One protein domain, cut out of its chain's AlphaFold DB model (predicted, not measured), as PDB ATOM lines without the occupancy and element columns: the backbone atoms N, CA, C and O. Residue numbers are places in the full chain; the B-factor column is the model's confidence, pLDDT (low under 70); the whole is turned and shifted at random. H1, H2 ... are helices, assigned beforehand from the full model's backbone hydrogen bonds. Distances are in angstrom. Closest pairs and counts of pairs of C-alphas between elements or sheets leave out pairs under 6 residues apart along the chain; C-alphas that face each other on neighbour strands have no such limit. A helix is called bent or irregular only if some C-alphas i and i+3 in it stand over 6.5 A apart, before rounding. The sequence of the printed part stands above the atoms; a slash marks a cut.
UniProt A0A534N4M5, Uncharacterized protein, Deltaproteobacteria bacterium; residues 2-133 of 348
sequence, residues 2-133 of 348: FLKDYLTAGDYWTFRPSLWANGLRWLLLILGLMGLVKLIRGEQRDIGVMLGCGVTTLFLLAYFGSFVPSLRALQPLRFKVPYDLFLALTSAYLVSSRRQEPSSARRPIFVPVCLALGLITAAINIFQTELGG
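AT A GLANCE: This is residues 2 to 133 of the 348 residues of an uncharacterized protein of Deltaproteobacteria bacterium (UniProt A0A534N4M5). What is the main picture? Two long helices, H2 and H5, cross as an X, with H3 slanting alongside H5 and H6 alongside H2, in a flat layout. Short H1 packs on one end of H2, short H4 makes a corner after H3, and residues 100 to 106 stick out. What is it made of, and how large is it? The printed part has 132 residues with six named helices, H1 to H6 in that order, and no named strand: the class is all helix, with helix packing part aligned, part crossed. It is only just compact, close to loose, with a radius of gyration of the C-alphas of 16.6 A and spans of 50 by 40 by 20 A.

HOW THE PARTS SIT: What does the first helix meet? H1, residues 2 to 7, touches residues 19 to 26 alone of H2, residues 19 to 41, at a steep tilt of 55 degrees; the closest C-alphas, of Tyr 6 and Asn 22, are 6.4 A apart. What follows H2, the hub that touches four other helices? H2 and H3, residues 45 to 67, form a helical hairpin at a steep tilt of 41 degrees, closest at the C-alphas of Ile 40 and Gly 48, 4.5 A. H4, residues 69 to 72, touches H3 only at the corner, the closest C-alphas being those of Ser 66 and Arg 72, 4.6 A. Where do the last two helices run? H5, residues 76 to 99, touches H3 at a shallow tilt of 27 degrees, opposite ways, closest at the C-alphas of Ala 62 and Leu 77, 4.7 A; its residues 84 to 94 alone touch H2 at a steep tilt of 62 degrees, with the C-alphas of Gly 32 and Ser 91 closest, 4.1 A. H6, residues 110 to 131, touches H2 at a shallow tilt of 32 degrees, opposite ways, closest at the C-alphas of Leu 24 and Gly 118, 4.5 A; H3 and H6 are apart. Are the helices' backbones complete? Every O i to N i+4 pair is within hydrogen-bond range in H1 and H6, against 16 of 19 in H2, 17 of 19 in H3 and 16 of 20 in H5; H4 is too short for such a pair.

IN THESE COORDINATES: Where are the anchors? H1 begins at C-alpha 2 (-43.046, -34.603, 13.376), and H6 ends at C-alpha 131 (-29.579, -42.347, -10.300). How long are the longer helices? From first to last C-alpha H2 measures 32.9 A, H3 32.3 A, H5 36.5 A and H6 31.1 A. Which are irregular? H2, with C-alphas 21 and 24 7.1 A apart, and H3, with C-alphas 63 and 66 7.4 A apart; H3 has a kink of 41 degrees near residue 61.

THE WHOLE: How far does it reach? The two C-alphas farthest apart, of Pro 69 and Ser 104, are 54.9 A apart. Is anything cut, or any link long? The printed part has no cut, and the link from H1 to H2, 11 residues, is long. Where is confidence low? The mean pLDDT of the printed part is 85.8, and residues 9 to 21 and 103 to 107 are under 70.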
ATOM      1  N   PHE A   2     -42.356 -33.524  14.116       82.31
ATOM      2  CA  PHE A   2     -43.046 -34.603  13.376       82.31
ATOM      3  C   PHE A   2     -43.650 -34.183  12.022       82.31
ATOM      4  O   PHE A   2     -43.355 -34.794  11.003       82.31
ATOM      5  N   LEU A   3     -44.462 -33.117  11.992       82.25
ATOM      6  CA  LEU A   3     -45.065 -32.638  10.740       82.25
ATOM      7  C   LEU A   3     -44.009 -32.220   9.717       82.25
ATOM      8  O   LEU A   3     -44.173 -32.501   8.541       82.25
ATOM      9  N   LYS A   4     -42.926 -31.586  10.175       77.00
ATOM     10  CA  LYS A   4     -41.816 -31.171   9.315       77.00
ATOM     11  C   LYS A   4     -41.168 -32.417   8.692       77.00
ATOM     12  O   LYS A   4     -41.235 -32.598   7.490       77.00
ATOM     13  N   ASP A   5     -40.787 -33.371   9.532       76.69
ATOM     14  CA  ASP A   5     -40.193 -34.650   9.136       76.69
ATOM     15  C   ASP A   5     -41.026 -35.478   8.129       76.69
ATOM     16  O   ASP A   5     -40.481 -36.128   7.238       76.69
ATOM     17  N   TYR A   6     -42.356 -35.466   8.246       75.94
ATOM     18  CA  TYR A   6     -43.239 -36.232   7.357       75.94
ATOM     19  C   TYR A   6     -43.716 -35.457   6.117       75.94
ATOM     20  O   TYR A   6     -44.077 -36.085   5.112       75.94
ATOM     21  N   LEU A   7     -43.731 -34.120   6.165       77.62
ATOM     22  CA  LEU A   7     -44.308 -33.257   5.124       77.62
ATOM     23  C   LEU A   7     -43.284 -32.402   4.375       77.62
ATOM     24  O   LEU A   7     -43.671 -31.745   3.412       77.62
ATOM     25  N   THR A   8     -42.012 -32.382   4.775       70.19
ATOM     26  CA  THR A   8     -40.959 -31.662   4.049       70.19
ATOM     27  C   THR A   8     -40.005 -32.632   3.356       70.19
ATOM     28  O   THR A   8     -39.829 -33.781   3.758       70.19
ATOM     29  N   ALA A   9     -39.419 -32.166   2.250       62.03
ATOM     30  CA  ALA A   9     -38.362 -32.872   1.524       62.03
ATOM     31  C   ALA A   9     -36.955 -32.498   2.023       62.03
ATOM     32  O   ALA A   9     -35.985 -33.106   1.603       62.03
ATOM     33  N   GLY A  10     -36.839 -31.491   2.894       56.44
ATOM     34  CA  GLY A  10     -35.568 -30.997   3.412       56.44
ATOM     35  C   GLY A  10     -35.650 -30.871   4.920       56.44
ATOM     36  O   GLY A  10     -36.219 -29.907   5.434       56.44
ATOM     37  N   ASP A  11     -35.125 -31.866   5.622       52.06
ATOM     38  CA  ASP A  11     -34.891 -31.781   7.054       52.06
ATOM     39  C   ASP A  11     -33.658 -32.585   7.462       52.06
ATOM     40  O   ASP A  11     -33.331 -33.616   6.866       52.06
ATOM     41  N   TYR A  12     -33.003 -32.072   8.508       48.22
ATOM     42  CA  TYR A  12     -31.900 -32.691   9.241       48.22
ATOM     43  C   TYR A  12     -32.171 -34.199   9.405       48.22
ATOM     44  O   TYR A  12     -33.161 -34.570  10.042       48.22
ATOM     45  N   TRP A  13     -31.301 -35.051   8.847       47.94
ATOM     46  CA  TRP A  13     -31.311 -36.529   8.920       47.94
ATOM     47  C   TRP A  13     -32.192 -37.321   7.955       47.94
ATOM     48  O   TRP A  13     -32.182 -38.558   7.992       47.94
ATOM     49  N   THR A  14     -32.944 -36.682   7.064       49.22
ATOM     50  CA  THR A  14     -33.552 -37.415   5.955       49.22
ATOM     51  C   THR A  14     -32.688 -37.229   4.720       49.22
ATOM     52  O   THR A  14     -32.814 -36.215   4.050       49.22
ATOM     53  N   PHE A  15     -31.840 -38.216   4.405       50.31
ATOM     54  CA  PHE A  15     -31.128 -38.371   3.122       50.31
ATOM     55  C   PHE A  15     -32.119 -38.530   1.947       50.31
ATOM     56  O   PHE A  15     -32.165 -39.564   1.277       50.31
ATOM     57  N   ARG A  16     -33.042 -37.584   1.779       59.59
ATOM     58  CA  ARG A  16     -34.268 -37.753   1.004       59.59
ATOM     59  C   ARG A  16     -34.414 -36.581   0.044       59.59
ATOM     60  O   ARG A  16     -34.706 -35.483   0.485       59.59
ATOM     61  N   PRO A  17     -34.280 -36.814  -1.267       56.75
ATOM     62  CA  PRO A  17     -34.371 -35.747  -2.257       56.75
ATOM     63  C   PRO A  17     -35.817 -35.321  -2.565       56.75
ATOM     64  O   PRO A  17     -36.030 -34.387  -3.333       56.75
ATOM     65  N   SER A  18     -36.838 -36.024  -2.048       66.38
ATOM     66  CA  SER A  18     -38.231 -35.787  -2.443       66.38
ATOM     67  C   SER A  18     -39.262 -36.230  -1.401       66.38
ATOM     68  O   SER A  18     -39.024 -37.142  -0.613       66.38
ATOM     69  N   LEU A  19     -40.463 -35.639  -1.456       65.00
ATOM     70  CA  LEU A  19     -41.625 -36.060  -0.653       65.00
ATOM     71  C   LEU A  19     -42.036 -37.515  -0.921       65.00
ATOM     72  O   LEU A  19     -42.554 -38.190  -0.030       65.00
ATOM     73  N   TRP A  20     -41.760 -38.029  -2.123       66.00
ATOM     74  CA  TRP A  20     -42.005 -39.428  -2.479       66.00
ATOM     75  C   TRP A  20     -41.204 -40.388  -1.595       66.00
ATOM     76  O   TRP A  20     -41.694 -41.461  -1.259       66.00
ATOM     77  N   ALA A  21     -40.039 -39.970  -1.094       66.44
ATOM     78  CA  ALA A  21     -39.256 -40.736  -0.126       66.44
ATOM     79  C   ALA A  21     -40.002 -41.021   1.195       66.44
ATOM     80  O   ALA A  21     -39.619 -41.917   1.955       66.44
ATOM     81  N   ASN A  22     -41.070 -40.273   1.496       75.50
ATOM     82  CA  ASN A  22     -41.890 -40.465   2.692       75.50
ATOM     83  C   ASN A  22     -43.059 -41.430   2.466       75.50
ATOM     84  O   ASN A  22     -43.672 -41.847   3.446       75.50
ATOM     85  N   GLY A  23     -43.364 -41.835   1.228       81.56
ATOM     86  CA  GLY A  23     -44.553 -42.641   0.932       81.56
ATOM     87  C   GLY A  23     -44.589 -43.986   1.668       81.56
ATOM     88  O   GLY A  23     -45.621 -44.345   2.234       81.56
ATOM     89  N   LEU A  24     -43.446 -44.673   1.796       83.56
ATOM     90  CA  LEU A  24     -43.350 -45.899   2.599       83.56
ATOM     91  C   LEU A  24     -43.616 -45.644   4.092       83.56
ATOM     92  O   LEU A  24     -44.264 -46.451   4.751       83.56
ATOM     93  N   ARG A  25     -43.169 -44.509   4.639       86.25
ATOM     94  CA  ARG A  25     -43.454 -44.156   6.038       86.25
ATOM     95  C   ARG A  25     -44.899 -43.757   6.259       86.25
ATOM     96  O   ARG A  25     -45.464 -44.115   7.284       86.25
ATOM     97  N   TRP A  26     -45.492 -43.024   5.322       88.31
ATOM     98  CA  TRP A  26     -46.916 -42.703   5.349       88.31
ATOM     99  C   TRP A  26     -47.757 -43.973   5.335       88.31
ATOM    100  O   TRP A  26     -48.680 -44.103   6.135       88.31
ATOM    101  N   LEU A  27     -47.380 -44.942   4.498       91.25
ATOM    102  CA  LEU A  27     -47.972 -46.270   4.520       91.25
ATOM    103  C   LEU A  27     -47.848 -46.922   5.901       91.25
ATOM    104  O   LEU A  27     -48.865 -47.340   6.452       91.25
ATOM    105  N   LEU A  28     -46.633 -47.011   6.448       92.00
ATOM    106  CA  LEU A  28     -46.397 -47.644   7.748       92.00
ATOM    107  C   LEU A  28     -47.186 -46.957   8.861       92.00
ATOM    108  O   LEU A  28     -47.761 -47.631   9.707       92.00
ATOM    109  N   LEU A  29     -47.275 -45.630   8.840       93.88
ATOM    110  CA  LEU A  29     -48.051 -44.869   9.809       93.88
ATOM    111  C   LEU A  29     -49.548 -45.186   9.699       93.88
ATOM    112  O   LEU A  29     -50.176 -45.545  10.691       93.88
ATOM    113  N   ILE A  30     -50.120 -45.094   8.497       93.81
ATOM    114  CA  ILE A  30     -51.558 -45.299   8.272       93.81
ATOM    115  C   ILE A  30     -51.946 -46.753   8.555       93.81
ATOM    116  O   ILE A  30     -52.828 -47.016   9.375       93.81
ATOM    117  N   LEU A  31     -51.284 -47.710   7.900       94.81
ATOM    118  CA  LEU A  31     -51.587 -49.132   8.065       94.81
ATOM    119  C   LEU A  31     -51.211 -49.626   9.461       94.81
ATOM    120  O   LEU A  31     -51.932 -50.448  10.024       94.81
ATOM    121  N   GLY A  32     -50.134 -49.097  10.040       96.50
ATOM    122  CA  GLY A  32     -49.663 -49.479  11.361       96.50
ATOM    123  C   GLY A  32     -50.616 -49.032  12.457       96.50
ATOM    124  O   GLY A  32     -50.966 -49.838  13.319       96.50
ATOM    125  N   LEU A  33     -51.120 -47.796  12.399       97.50
ATOM    126  CA  LEU A  33     -52.131 -47.317  13.346       97.50
ATOM    127  C   LEU A  33     -53.463 -48.059  13.178       97.50
ATOM    128  O   LEU A  33     -54.073 -48.457  14.168       97.50
ATOM    129  N   MET A  34     -53.899 -48.320  11.942       96.31
ATOM    130  CA  MET A  34     -55.107 -49.118  11.696       96.31
ATOM    131  C   MET A  34     -54.974 -50.556  12.214       96.31
ATOM    132  O   MET A  34     -55.905 -51.086  12.821       96.31
ATOM    133  N   GLY A  35     -53.822 -51.191  11.989       96.88
ATOM    134  CA  GLY A  35     -53.526 -52.528  12.490       96.88
ATOM    135  C   GLY A  35     -53.453 -52.583  14.008       96.88
ATOM    136  O   GLY A  35     -53.996 -53.504  14.610       96.88
ATOM    137  N   LEU A  36     -52.879 -51.551  14.626       98.12
ATOM    138  CA  LEU A  36     -52.841 -51.392  16.074       98.12
ATOM    139  C   LEU A  36     -54.256 -51.285  16.658       98.12
ATOM    140  O   LEU A  36     -54.594 -51.993  17.602       98.12
ATOM    141  N   VAL A  37     -55.114 -50.455  16.058       97.75
ATOM    142  CA  VAL A  37     -56.523 -50.333  16.466       97.75
ATOM    143  C   VAL A  37     -57.262 -51.664  16.305       97.75
ATOM    144  O   VAL A  37     -58.040 -52.027  17.188       97.75
ATOM    145  N   LYS A  38     -57.012 -52.413  15.221       95.81
ATOM    146  CA  LYS A  38     -57.607 -53.745  15.014       95.81
ATOM    147  C   LYS A  38     -57.150 -54.741  16.084       95.81
ATOM    148  O   LYS A  38     -57.997 -55.449  16.614       95.81
ATOM    149  N   LEU A  39     -55.860 -54.762  16.435       97.12
ATOM    150  CA  LEU A  39     -55.325 -55.602  17.514       97.12
ATOM    151  C   LEU A  39     -55.980 -55.279  18.859       97.12
ATOM    152  O   LEU A  39     -56.478 -56.177  19.525       97.12
ATOM    153  N   ILE A  40     -56.033 -53.994  19.230       97.75
ATOM    154  CA  ILE A  40     -56.599 -53.542  20.513       97.75
ATOM    155  C   ILE A  40     -58.092 -53.882  20.627       97.75
ATOM    156  O   ILE A  40     -58.577 -54.168  21.720       97.75
ATOM    157  N   ARG A  41     -58.829 -53.837  19.513       96.75
ATOM    158  CA  ARG A  41     -60.267 -54.149  19.468       96.75
ATOM    159  C   ARG A  41     -60.578 -55.630  19.231       96.75
ATOM    160  O   ARG A  41     -61.749 -55.992  19.263       96.75
ATOM    161  N   GLY A  42     -59.572 -56.448  18.938       94.31
ATOM    162  CA  GLY A  42     -59.732 -57.856  18.583       94.31
ATOM    163  C   GLY A  42     -59.371 -58.812  19.717       94.31
ATOM    164  O   GLY A  42     -59.170 -58.417  20.861       94.31
ATOM    165  N   GLU A  43     -59.242 -60.090  19.364       93.06
ATOM    166  CA  GLU A  43     -58.883 -61.171  20.295       93.06
ATOM    167  C   GLU A  43     -57.443 -61.054  20.820       93.06
ATOM    168  O   GLU A  43     -57.127 -61.528  21.904       93.06
ATOM    169  N   GLN A  44     -56.563 -60.369  20.082       95.62
ATOM    170  CA  GLN A  44     -55.155 -60.159  20.443       95.62
ATOM    171  C   GLN A  44     -54.933 -58.828  21.181       95.62
ATOM    172  O   GLN A  44     -53.925 -58.145  20.970       95.62
ATOM    173  N   ARG A  45     -55.884 -58.443  22.043       96.81
ATOM    174  CA  ARG A  45     -55.884 -57.149  22.736       96.81
ATOM    175  C   ARG A  45     -54.596 -56.889  23.505       96.81
ATOM    176  O   ARG A  45     -54.062 -55.790  23.394       96.81
ATOM    177  N   ASP A  46     -54.082 -57.873  24.235       97.62
ATOM    178  CA  ASP A  46     -52.887 -57.699  25.072       97.62
ATOM    179  C   ASP A  46     -51.648 -57.360  24.234       97.62
ATOM    180  O   ASP A  46     -50.904 -56.429  24.552       97.62
ATOM    181  N   ILE A  47     -51.486 -58.033  23.089       96.88
ATOM    182  CA  ILE A  47     -50.436 -57.728  22.107       96.88
ATOM    183  C   ILE A  47     -50.644 -56.321  21.536       96.88
ATOM    184  O   ILE A  47     -49.690 -55.550  21.417       96.88
ATOM    185  N   GLY A  48     -51.890 -55.964  21.213       97.75
ATOM    186  CA  GLY A  48     -52.249 -54.625  20.751       97.75
ATOM    187  C   GLY A  48     -51.886 -53.533  21.755       97.75
ATOM    188  O   GLY A  48     -51.288 -52.533  21.376       97.75
ATOM    189  N   VAL A  49     -52.194 -53.728  23.038       97.94
ATOM    190  CA  VAL A  49     -51.853 -52.779  24.108       97.94
ATOM    191  C   VAL A  49     -50.337 -52.663  24.257       97.94
ATOM    192  O   VAL A  49     -49.822 -51.548  24.267       97.94
ATOM    193  N   MET A  50     -49.612 -53.786  24.283       98.06
ATOM    194  CA  MET A  50     -48.148 -53.797  24.366       98.06
ATOM    195  C   MET A  50     -47.502 -53.024  23.205       98.06
ATOM    196  O   MET A  50     -46.675 -52.137  23.430       98.06
ATOM    197  N   LEU A  51     -47.893 -53.324  21.961       97.81
ATOM    198  CA  LEU A  51     -47.378 -52.627  20.780       97.81
ATOM    199  C   LEU A  51     -47.784 -51.152  20.780       97.81
ATOM    200  O   LEU A  51     -46.973 -50.309  20.410       97.81
ATOM    201  N   GLY A  52     -48.993 -50.827  21.242       98.06
ATOM    202  CA  GLY A  52     -49.465 -49.451  21.375       98.06
ATOM    203  C   GLY A  52     -48.610 -48.641  22.340       98.06
ATOM    204  O   GLY A  52     -48.129 -47.572  21.972       98.06
ATOM    205  N   CYS A  53     -48.327 -49.183  23.526       98.25
ATOM    206  CA  CYS A  53     -47.401 -48.572  24.478       98.25
ATOM    207  C   CYS A  53     -46.009 -48.366  23.863       98.25
ATOM    208  O   CYS A  53     -45.427 -47.293  24.028       98.25
ATOM    209  N   GLY A  54     -45.495 -49.351  23.118       97.88
ATOM    210  CA  GLY A  54     -44.217 -49.246  22.411       97.88
ATOM    211  C   GLY A  54     -44.203 -48.132  21.361       97.88
ATOM    212  O   GLY A  54     -43.345 -47.253  21.416       97.88
ATOM    213  N   VAL A  55     -45.186 -48.115  20.455       98.06
ATOM    214  CA  VAL A  55     -45.348 -47.080  19.417       98.06
ATOM    215  C   VAL A  55     -45.442 -45.694  20.050       98.06
ATOM    216  O   VAL A  55     -44.715 -44.790  19.641       98.06
ATOM    217  N   THR A  56     -46.283 -45.521  21.074       97.94
ATOM    218  CA  THR A  56     -46.448 -44.237  21.763       97.94
ATOM    219  C   THR A  56     -45.159 -43.799  22.455       97.94
ATOM    220  O   THR A  56     -44.744 -42.655  22.291       97.94
ATOM    221  N   THR A  57     -44.485 -44.694  23.181       98.00
ATOM    222  CA  THR A  57     -43.233 -44.369  23.884       98.00
ATOM    223  C   THR A  57     -42.138 -43.973  22.899       98.00
ATOM    224  O   THR A  57     -41.501 -42.936  23.068       98.00
ATOM    225  N   LEU A  58     -41.943 -44.760  21.839       97.31
ATOM    226  CA  LEU A  58     -40.921 -44.497  20.828       97.31
ATOM    227  C   LEU A  58     -41.217 -43.217  20.039       97.31
ATOM    228  O   LEU A  58     -40.290 -42.466  19.758       97.31
ATOM    229  N   PHE A  59     -42.487 -42.924  19.744       96.31
ATOM    230  CA  PHE A  59     -42.901 -41.657  19.140       96.31
ATOM    231  C   PHE A  59     -42.562 -40.462  20.039       96.31
ATOM    232  O   PHE A  59     -41.950 -39.492  19.585       96.31
ATOM    233  N   LEU A  60     -42.929 -40.539  21.323       96.81
ATOM    234  CA  LEU A  60     -42.658 -39.476  22.289       96.81
ATOM    235  C   LEU A  60     -41.154 -39.251  22.456       96.81
ATOM    236  O   LEU A  60     -40.696 -38.111  22.404       96.81
ATOM    237  N   LEU A  61     -40.370 -40.324  22.572       95.69
ATOM    238  CA  LEU A  61     -38.915 -40.227  22.609       95.69
ATOM    239  C   LEU A  61     -38.381 -39.603  21.317       95.69
ATOM    240  O   LEU A  61     -37.716 -38.574  21.386       95.69
ATOM    241  N   ALA A  62     -38.717 -40.151  20.148       93.44
ATOM    242  CA  ALA A  62     -38.165 -39.711  18.869       93.44
ATOM    243  C   ALA A  62     -38.413 -38.230  18.564       93.44
ATOM    244  O   ALA A  62     -37.506 -37.544  18.091       93.44
ATOM    245  N   TYR A  63     -39.616 -37.728  18.853       92.56
ATOM    246  CA  TYR A  63     -40.031 -36.382  18.449       92.56
ATOM    247  C   TYR A  63     -40.018 -35.341  19.568       92.56
ATOM    248  O   TYR A  63     -40.007 -34.146  19.267       92.56
ATOM    249  N   PHE A  64     -40.012 -35.767  20.835       94.75
ATOM    250  CA  PHE A  64     -40.068 -34.860  21.984       94.75
ATOM    251  C   PHE A  64     -38.939 -35.074  22.998       94.75
ATOM    252  O   PHE A  64     -38.721 -34.214  23.851       94.75
ATOM    253  N   GLY A  65     -38.157 -36.153  22.892       92.31
ATOM    254  CA  GLY A  65     -37.066 -36.444  23.825       92.31
ATOM    255  C   GLY A  65     -35.984 -35.360  23.872       92.31
ATOM    256  O   GLY A  65     -35.346 -35.179  24.902       92.31
ATOM    257  N   SER A  66     -35.790 -34.581  22.802       89.56
ATOM    258  CA  SER A  66     -34.768 -33.520  22.757       89.56
ATOM    259  C   SER A  66     -35.107 -32.309  23.638       89.56
ATOM    260  O   SER A  66     -34.197 -31.568  24.041       89.56
ATOM    261  N   PHE A  67     -36.392 -32.134  23.974       91.81
ATOM    262  CA  PHE A  67     -36.875 -31.110  24.902       91.81
ATOM    263  C   PHE A  67     -36.585 -31.458  26.365       91.81
ATOM    264  O   PHE A  67     -36.584 -30.564  27.207       91.81
ATOM    265  N   VAL A  68     -36.293 -32.725  26.673       93.50
ATOM    266  CA  VAL A  68     -35.963 -33.181  28.026       93.50
ATOM    267  C   VAL A  68     -34.438 -33.322  28.148       93.50
ATOM    268  O   VAL A  68     -33.857 -34.183  27.482       93.50
ATOM    269  N   PRO A  69     -33.753 -32.519  28.988       90.12
ATOM    270  CA  PRO A  69     -32.289 -32.506  29.057       90.12
ATOM    271  C   PRO A  69     -31.644 -33.879  29.289       90.12
ATOM    272  O   PRO A  69     -30.656 -34.202  28.634       90.12
ATOM    273  N   SER A  70     -32.228 -34.714  30.155       91.62
ATOM    274  CA  SER A  70     -31.724 -36.064  30.451       91.62
ATOM    275  C   SER A  70     -31.871 -37.045  29.284       91.62
ATOM    276  O   SER A  70     -31.072 -37.969  29.158       91.62
ATOM    277  N   LEU A  71     -32.854 -36.840  28.403       90.75
ATOM    278  CA  LEU A  71     -33.092 -37.699  27.240       90.75
ATOM    279  C   LEU A  71     -32.328 -37.227  25.998       90.75
ATOM    280  O   LEU A  71     -32.107 -38.016  25.081       90.75
ATOM    281  N   ARG A  72     -31.865 -35.971  25.965       84.62
ATOM    282  CA  ARG A  72     -31.089 -35.417  24.843       84.62
ATOM    283  C   ARG A  72     -29.830 -36.239  24.545       84.62
ATOM    284  O   ARG A  72     -29.503 -36.438  23.377       84.62
ATOM    285  N   ALA A  73     -29.173 -36.760  25.582       82.81
ATOM    286  CA  ALA A  73     -27.986 -37.607  25.454       82.81
ATOM    287  C   ALA A  73     -28.258 -38.941  24.734       82.81
ATOM    288  O   ALA A  73     -27.353 -39.495  24.117       82.81
ATOM    289  N   LEU A  74     -29.506 -39.430  24.742       86.50
ATOM    290  CA  LEU A  74     -29.896 -40.662  24.047       86.50
ATOM    291  C   LEU A  74     -29.997 -40.492  22.525       86.50
ATOM    292  O   LEU A  74     -30.273 -41.462  21.824       86.50
ATOM    293  N   GLN A  75     -29.791 -39.272  22.013       85.56
ATOM    294  CA  GLN A  75     -29.976 -38.911  20.607       85.56
ATOM    295  C   GLN A  75     -31.359 -39.352  20.103       85.56
ATOM    296  O   GLN A  75     -31.463 -40.292  19.315       85.56
ATOM    297  N   PRO A  76     -32.442 -38.694  20.563       89.62
ATOM    298  CA  PRO A  76     -33.788 -39.255  20.498       89.62
ATOM    299  C   PRO A  76     -34.258 -39.682  19.098       89.62
ATOM    300  O   PRO A  76     -34.962 -40.678  18.961       89.62
ATOM    301  N   LEU A  77     -33.784 -39.026  18.035       85.38
ATOM    302  CA  LEU A  77     -34.054 -39.430  16.649       85.38
ATOM    303  C   LEU A  77     -33.656 -40.887  16.325       85.38
ATOM    304  O   LEU A  77     -34.245 -41.481  15.422       85.38
ATOM    305  N   ARG A  78     -32.737 -41.514  17.075       89.38
ATOM    306  CA  ARG A  78     -32.399 -42.944  16.937       89.38
ATOM    307  C   ARG A  78     -33.595 -43.869  17.186       89.38
ATOM    308  O   ARG A  78     -33.661 -44.943  16.592       89.38
ATOM    309  N   PHE A  79     -34.568 -43.451  18.000       94.00
ATOM    310  CA  PHE A  79     -35.771 -44.240  18.303       94.00
ATOM    311  C   PHE A  79     -36.780 -44.293  17.151       94.00
ATOM    312  O   PHE A  79     -37.727 -45.076  17.192       94.00
ATOM    313  N   LYS A  80     -36.547 -43.525  16.085       90.69
ATOM    314  CA  LYS A  80     -37.391 -43.501  14.892       90.69
ATOM    315  C   LYS A  80     -37.374 -44.818  14.111       90.69
ATOM    316  O   LYS A  80     -38.405 -45.229  13.592       90.69
ATOM    317  N   VAL A  81     -36.227 -45.499  14.047       90.62
ATOM    318  CA  VAL A  81     -36.121 -46.809  13.380       90.62
ATOM    319  C   VAL A  81     -36.904 -47.884  14.152       90.62
ATOM    320  O   VAL A  81     -37.768 -48.516  13.547       90.62
ATOM    321  N   PRO A  82     -36.714 -48.059  15.478       95.69
ATOM    322  CA  PRO A  82     -37.583 -48.920  16.282       95.69
ATOM    323  C   PRO A  82     -39.074 -48.571  16.172       95.69
ATOM    324  O   PRO A  82     -39.902 -49.471  16.076       95.69
ATOM    325  N   TYR A  83     -39.420 -47.280  16.154       95.81
ATOM    326  CA  TYR A  83     -40.800 -46.820  15.971       95.81
ATOM    327  C   TYR A  83     -41.404 -47.327  14.651       95.81
ATOM    328  O   TYR A  83     -42.477 -47.934  14.657       95.81
ATOM    329  N   ASP A  84     -40.691 -47.150  13.535       93.19
ATOM    330  CA  ASP A  84     -41.132 -47.628  12.219       93.19
ATOM    331  C   ASP A  84     -41.252 -49.162  12.176       93.19
ATOM    332  O   ASP A  84     -42.172 -49.690  11.550       93.19
ATOM    333  N   LEU A  85     -40.374 -49.893  12.875       95.00
ATOM    334  CA  LEU A  85     -40.451 -51.355  12.983       95.00
ATOM    335  C   LEU A  85     -41.709 -51.813  13.736       95.00
ATOM    336  O   LEU A  85     -42.367 -52.759  13.306       95.00
ATOM    337  N   PHE A  86     -42.091 -51.133  14.820       97.38
ATOM    338  CA  PHE A  86     -43.328 -51.447  15.545       97.38
ATOM    339  C   PHE A  86     -44.567 -51.196  14.678       97.38
ATOM    340  O   PHE A  86     -45.475 -52.029  14.641       97.38
ATOM    341  N   LEU A  87     -44.581 -50.092  13.924       96.75
ATOM    342  CA  LEU A  87     -45.633 -49.819  12.942       96.75
ATOM    343  C   LEU A  87     -45.670 -50.861  11.816       96.75
ATOM    344  O   LEU A  87     -46.748 -51.209  11.333       96.75
ATOM    345  N   ALA A  88     -44.516 -51.385  11.395       95.44
ATOM    346  CA  ALA A  88     -44.447 -52.446  10.396       95.44
ATOM    347  C   ALA A  88     -45.083 -53.750  10.898       95.44
ATOM    348  O   ALA A  88     -45.818 -54.393  10.147       95.44
ATOM    349  N   LEU A  89     -44.878 -54.109  12.171       96.56
ATOM    350  CA  LEU A  89     -45.503 -55.286  12.787       96.56
ATOM    351  C   LEU A  89     -47.033 -55.179  12.796       96.56
ATOM    352  O   LEU A  89     -47.729 -56.100  12.361       96.56
ATOM    353  N   THR A  90     -47.574 -54.041  13.233       97.19
ATOM    354  CA  THR A  90     -49.030 -53.839  13.261       97.19
ATOM    355  C   THR A  90     -49.615 -53.713  11.852       97.19
ATOM    356  O   THR A  90     -50.701 -54.233  11.588       97.19
ATOM    357  N   SER A  91     -48.873 -53.122  10.908       95.31
ATOM    358  CA  SER A  91     -49.232 -53.107   9.483       95.31
ATOM    359  C   SER A  91     -49.328 -54.526   8.918       95.31
ATOM    360  O   SER A  91     -50.304 -54.862   8.246       95.31
ATOM    361  N   ALA A  92     -48.345 -55.382   9.213       94.12
ATOM    362  CA  ALA A  92     -48.324 -56.769   8.758       94.12
ATOM    363  C   ALA A  92     -49.523 -57.561   9.296       94.12
ATOM    364  O   ALA A  92     -50.158 -58.292   8.535       94.12
ATOM    365  N   TYR A  93     -49.892 -57.356  10.565       95.06
ATOM    366  CA  TYR A  93     -51.097 -57.947  11.152       95.06
ATOM    367  C   TYR A  93     -52.385 -57.508  10.433       95.06
ATOM    368  O   TYR A  93     -53.269 -58.321  10.140       95.06
ATOM    369  N   LEU A  94     -52.510 -56.220  10.100       94.38
ATOM    370  CA  LEU A  94     -53.669 -55.725   9.352       94.38
ATOM    371  C   LEU A  94     -53.785 -56.397   7.978       94.38
ATOM    372  O   LEU A  94     -54.881 -56.768   7.556       94.38
ATOM    373  N   VAL A  95     -52.658 -56.558   7.284       91.19
ATOM    374  CA  VAL A  95     -52.607 -57.191   5.961       91.19
ATOM    375  C   VAL A  95     -52.904 -58.691   6.051       91.19
ATOM    376  O   VAL A  95     -53.662 -59.206   5.226       91.19
ATOM    377  N   SER A  96     -52.356 -59.394   7.047       91.12
ATOM    378  CA  SER A  96     -52.553 -60.840   7.214       91.12
ATOM    379  C   SER A  96     -53.982 -61.184   7.628       91.12
ATOM    380  O   SER A  96     -54.602 -62.049   7.011       91.12
ATOM    381  N   SER A  97     -54.550 -60.450   8.587       88.94
ATOM    382  CA  SER A  97     -55.922 -60.670   9.060       88.94
ATOM    383  C   SER A  97     -56.963 -60.499   7.949       88.94
ATOM    384  O   SER A  97     -57.962 -61.207   7.929       88.94
ATOM    385  N   ARG A  98     -56.712 -59.634   6.958       81.88
ATOM    386  CA  ARG A  98     -57.585 -59.497   5.777       81.88
ATOM    387  C   ARG A  98     -57.534 -60.676   4.815       81.88
ATOM    388  O   ARG A  98     -58.510 -60.916   4.109       81.88
ATOM    389  N   ARG A  99     -56.416 -61.405   4.746       79.31
ATOM    390  CA  ARG A  99     -56.341 -62.624   3.923       79.31
ATOM    391  C   ARG A  99     -57.199 -63.748   4.500       79.31
ATOM    392  O   ARG A  99     -57.644 -64.598   3.739       79.31
ATOM    393  N   GLN A 100     -57.420 -63.727   5.811       81.12
ATOM    394  CA  GLN A 100     -58.196 -64.729   6.539       81.12
ATOM    395  C   GLN A 100     -59.707 -64.422   6.560       81.12
ATOM    396  O   GLN A 100     -60.493 -65.289   6.925       81.12
ATOM    397  N   GLU A 101     -60.135 -63.224   6.144       79.75
ATOM    398  CA  GLU A 101     -61.556 -62.857   6.086       79.75
ATOM    399  C   GLU A 101     -62.290 -63.583   4.926       79.75
ATOM    400  O   GLU A 101     -61.774 -63.615   3.793       79.75
ATOM    401  N   PRO A 102     -63.502 -64.139   5.170       75.19
ATOM    402  CA  PRO A 102     -64.283 -64.869   4.170       75.19
ATOM    403  C   PRO A 102     -64.527 -64.054   2.891       75.19
ATOM    404  O   PRO A 102     -64.720 -62.838   2.934       75.19
ATOM    405  N   SER A 103     -64.560 -64.724   1.734       63.56
ATOM    406  CA  SER A 103     -64.678 -64.089   0.407       63.56
ATOM    407  C   SER A 103     -65.989 -63.325   0.165       63.56
ATOM    408  O   SER A 103     -66.062 -62.555  -0.790       63.56
ATOM    409  N   SER A 104     -67.003 -63.503   1.018       59.56
ATOM    410  CA  SER A 104     -68.316 -62.853   0.909       59.56
ATOM    411  C   SER A 104     -68.350 -61.404   1.413       59.56
ATOM    412  O   SER A 104     -69.301 -60.677   1.121       59.56
ATOM    413  N   ALA A 105     -67.326 -60.942   2.138       66.94
ATOM    414  CA  ALA A 105     -67.230 -59.551   2.569       66.94
ATOM    415  C   ALA A 105     -66.682 -58.665   1.435       66.94
ATOM    416  O   ALA A 105     -65.650 -58.977   0.837       66.94
ATOM    417  N   ARG A 106     -67.328 -57.519   1.154       67.81
ATOM    418  CA  ARG A 106     -66.773 -56.484   0.258       67.81
ATOM    419  C   ARG A 106     -65.407 -56.055   0.792       67.81
ATOM    420  O   ARG A 106     -65.335 -55.294   1.753       67.81
ATOM    421  N   ARG A 107     -64.328 -56.538   0.175       69.56
ATOM    422  CA  ARG A 107     -62.958 -56.221   0.592       69.56
ATOM    423  C   ARG A 107     -62.661 -54.754   0.268       69.56
ATOM    424  O   ARG A 107     -62.601 -54.405  -0.911       69.56
ATOM    425  N   PRO A 108     -62.462 -53.873   1.266       73.88
ATOM    426  CA  PRO A 108     -62.174 -52.474   0.987       73.88
ATOM    427  C   PRO A 108     -60.798 -52.351   0.320       73.88
ATOM    428  O   PRO A 108     -59.774 -52.713   0.911       73.88
ATOM    429  N   ILE A 109     -60.791 -51.793  -0.895       84.31
ATOM    430  CA  ILE A 109     -59.632 -51.612  -1.794       84.31
ATOM    431  C   ILE A 109     -58.522 -50.736  -1.171       84.31
ATOM    432  O   ILE A 109     -57.384 -50.735  -1.629       84.31
ATOM    433  N   PHE A 110     -58.812 -50.050  -0.066       85.62
ATOM    434  CA  PHE A 110     -57.888 -49.142   0.609       85.62
ATOM    435  C   PHE A 110     -56.523 -49.759   0.967       85.62
ATOM    436  O   PHE A 110     -55.502 -49.195   0.607       85.62
ATOM    437  N   VAL A 111     -56.469 -50.926   1.626       85.12
ATOM    438  CA  VAL A 111     -55.177 -51.541   2.014       85.12
ATOM    439  C   VAL A 111     -54.319 -51.933   0.810       85.12
ATOM    440  O   VAL A 111     -53.149 -51.556   0.811       85.12
ATOM    441  N   PRO A 112     -54.831 -52.651  -0.215       86.38
ATOM    442  CA  PRO A 112     -54.014 -52.943  -1.389       86.38
ATOM    443  C   PRO A 112     -53.595 -51.673  -2.140       86.38
ATOM    444  O   PRO A 112     -52.466 -51.623  -2.615       86.38
ATOM    445  N   VAL A 113     -54.433 -50.629  -2.181       87.81
ATOM    446  CA  VAL A 113     -54.047 -49.326  -2.755       87.81
ATOM    447  C   VAL A 113     -52.930 -48.671  -1.955       87.81
ATOM    448  O   VAL A 113     -51.933 -48.272  -2.546       87.81
ATOM    449  N   CYS A 114     -53.041 -48.604  -0.627       87.12
ATOM    450  CA  CYS A 114     -51.971 -48.087   0.219       87.12
ATOM    451  C   CYS A 114     -50.678 -48.865  -0.025       87.12
ATOM    452  O   CYS A 114     -49.664 -48.241  -0.315       87.12
ATOM    453  N   LEU A 115     -50.713 -50.204   0.029       87.31
ATOM    454  CA  LEU A 115     -49.550 -51.065  -0.229       87.31
ATOM    455  C   LEU A 115     -48.915 -50.792  -1.589       87.31
ATOM    456  O   LEU A 115     -47.704 -50.591  -1.654       87.31
ATOM    457  N   ALA A 116     -49.719 -50.741  -2.651       89.44
ATOM    458  CA  ALA A 116     -49.232 -50.442  -3.990       89.44
ATOM    459  C   ALA A 116     -48.561 -49.062  -4.041       89.44
ATOM    460  O   ALA A 116     -47.430 -48.957  -4.504       89.44
ATOM    461  N   LEU A 117     -49.206 -48.025  -3.496       89.12
ATOM    462  CA  LEU A 117     -48.641 -46.676  -3.442       89.12
ATOM    463  C   LEU A 117     -47.335 -46.639  -2.638       89.12
ATOM    464  O   LEU A 117     -46.344 -46.099  -3.119       89.12
ATOM    465  N   GLY A 118     -47.293 -47.259  -1.457       86.56
ATOM    466  CA  GLY A 118     -46.088 -47.327  -0.629       86.56
ATOM    467  C   GLY A 118     -44.928 -48.025  -1.342       86.56
ATOM    468  O   GLY A 118     -43.815 -47.504  -1.347       86.56
ATOM    469  N   LEU A 119     -45.187 -49.147  -2.020       88.31
ATOM    470  CA  LEU A 119     -44.176 -49.859  -2.808       88.31
ATOM    471  C   LEU A 119     -43.702 -49.051  -4.021       88.31
ATOM    472  O   LEU A 119     -42.499 -48.978  -4.257       88.31
ATOM    473  N   ILE A 120     -44.612 -48.394  -4.747       90.50
ATOM    474  CA  ILE A 120     -44.264 -47.495  -5.859       90.50
ATOM    475  C   ILE A 120     -43.365 -46.368  -5.352       90.50
ATOM    476  O   ILE A 120     -42.322 -46.102  -5.940       90.50
ATOM    477  N   THR A 121     -43.716 -45.734  -4.230       86.69
ATOM    478  CA  THR A 121     -42.887 -44.666  -3.658       86.69
ATOM    479  C   THR A 121     -41.514 -45.156  -3.198       86.69
ATOM    480  O   THR A 121     -40.522 -44.461  -3.406       86.69
ATOM    481  N   ALA A 122     -41.428 -46.367  -2.636       84.75
ATOM    482  CA  ALA A 122     -40.159 -46.987  -2.271       84.75
ATOM    483  C   ALA A 122     -39.301 -47.284  -3.511       84.75
ATOM    484  O   ALA A 122     -38.111 -46.981  -3.515       84.75
ATOM    485  N   ALA A 123     -39.903 -47.806  -4.582       87.88
ATOM    486  CA  ALA A 123     -39.215 -48.066  -5.844       87.88
ATOM    487  C   ALA A 123     -38.706 -46.772  -6.496       87.88
ATOM    488  O   ALA A 123     -37.550 -46.713  -6.907       87.88
ATOM    489  N   ILE A 124     -39.531 -45.717  -6.527       86.94
ATOM    490  CA  ILE A 124     -39.124 -44.382  -6.993       86.94
ATOM    491  C   ILE A 124     -37.944 -43.872  -6.166       86.94
ATOM    492  O   ILE A 124     -36.987 -43.362  -6.739       86.94
ATOM    493  N   ASN A 125     -37.987 -44.022  -4.841       83.19
ATOM    494  CA  ASN A 125     -36.899 -43.584  -3.973       83.19
ATOM    495  C   ASN A 125     -35.594 -44.336  -4.265       83.19
ATOM    496  O   ASN A 125     -34.587 -43.688  -4.516       83.19
ATOM    497  N   ILE A 126     -35.629 -45.672  -4.320       84.38
ATOM    498  CA  ILE A 126     -34.457 -46.499  -4.649       84.38
ATOM    499  C   ILE A 126     -33.883 -46.091  -6.008       84.38
ATOM    500  O   ILE A 126     -32.676 -45.895  -6.135       84.38
ATOM    501  N   PHE A 127     -34.747 -45.912  -7.008       86.88
ATOM    502  CA  PHE A 127     -34.330 -45.502  -8.343       86.88
ATOM    503  C   PHE A 127     -33.706 -44.101  -8.350       86.88
ATOM    504  O   PHE A 127     -32.660 -43.905  -8.958       86.88
ATOM    505  N   GLN A 128     -34.288 -43.134  -7.633       83.56
ATOM    506  CA  GLN A 128     -33.718 -41.791  -7.477       83.56
ATOM    507  C   GLN A 128     -32.353 -41.823  -6.774       83.56
ATOM    508  O   GLN A 128     -31.425 -41.145  -7.213       83.56
ATOM    509  N   THR A 129     -32.208 -42.618  -5.713       79.06
ATOM    510  CA  THR A 129     -30.942 -42.757  -4.980       79.06
ATOM    511  C   THR A 129     -29.861 -43.428  -5.835       79.06
ATOM    512  O   THR A 129     -28.709 -42.993  -5.812       79.06
ATOM    513  N   GLU A 130     -30.221 -44.440  -6.634       84.38
ATOM    514  CA  GLU A 130     -29.308 -45.079  -7.591       84.38
ATOM    515  C   GLU A 130     -28.919 -44.136  -8.737       84.38
ATOM    516  O   GLU A 130     -27.744 -44.058  -9.091       84.38
ATOM    517  N   LEU A 131     -29.867 -43.365  -9.284       84.56
ATOM    518  CA  LEU A 131     -29.579 -42.347 -10.300       84.56
ATOM    519  C   LEU A 131     -28.609 -41.276  -9.784       84.56
ATOM    520  O   LEU A 131     -27.747 -40.825 -10.533       84.56
ATOM    521  N   GLY A 132     -28.709 -40.911  -8.502       77.62
ATOM    522  CA  GLY A 132     -27.745 -40.039  -7.827       77.62
ATOM    523  C   GLY A 132     -26.383 -40.694  -7.560       77.62
ATOM    524  O   GLY A 132     -25.471 -40.038  -7.067       77.62
ATOM    525  N   GLY A 133     -26.225 -41.987  -7.857       77.31
ATOM    526  CA  GLY A 133     -24.990 -42.738  -7.649       77.31
ATOM    527  C   GLY A 133     -24.619 -42.945  -6.179       77.31
ATOM    528  O   GLY A 133     -23.475 -43.321  -5.917       77.31
TER     529      GLY A 133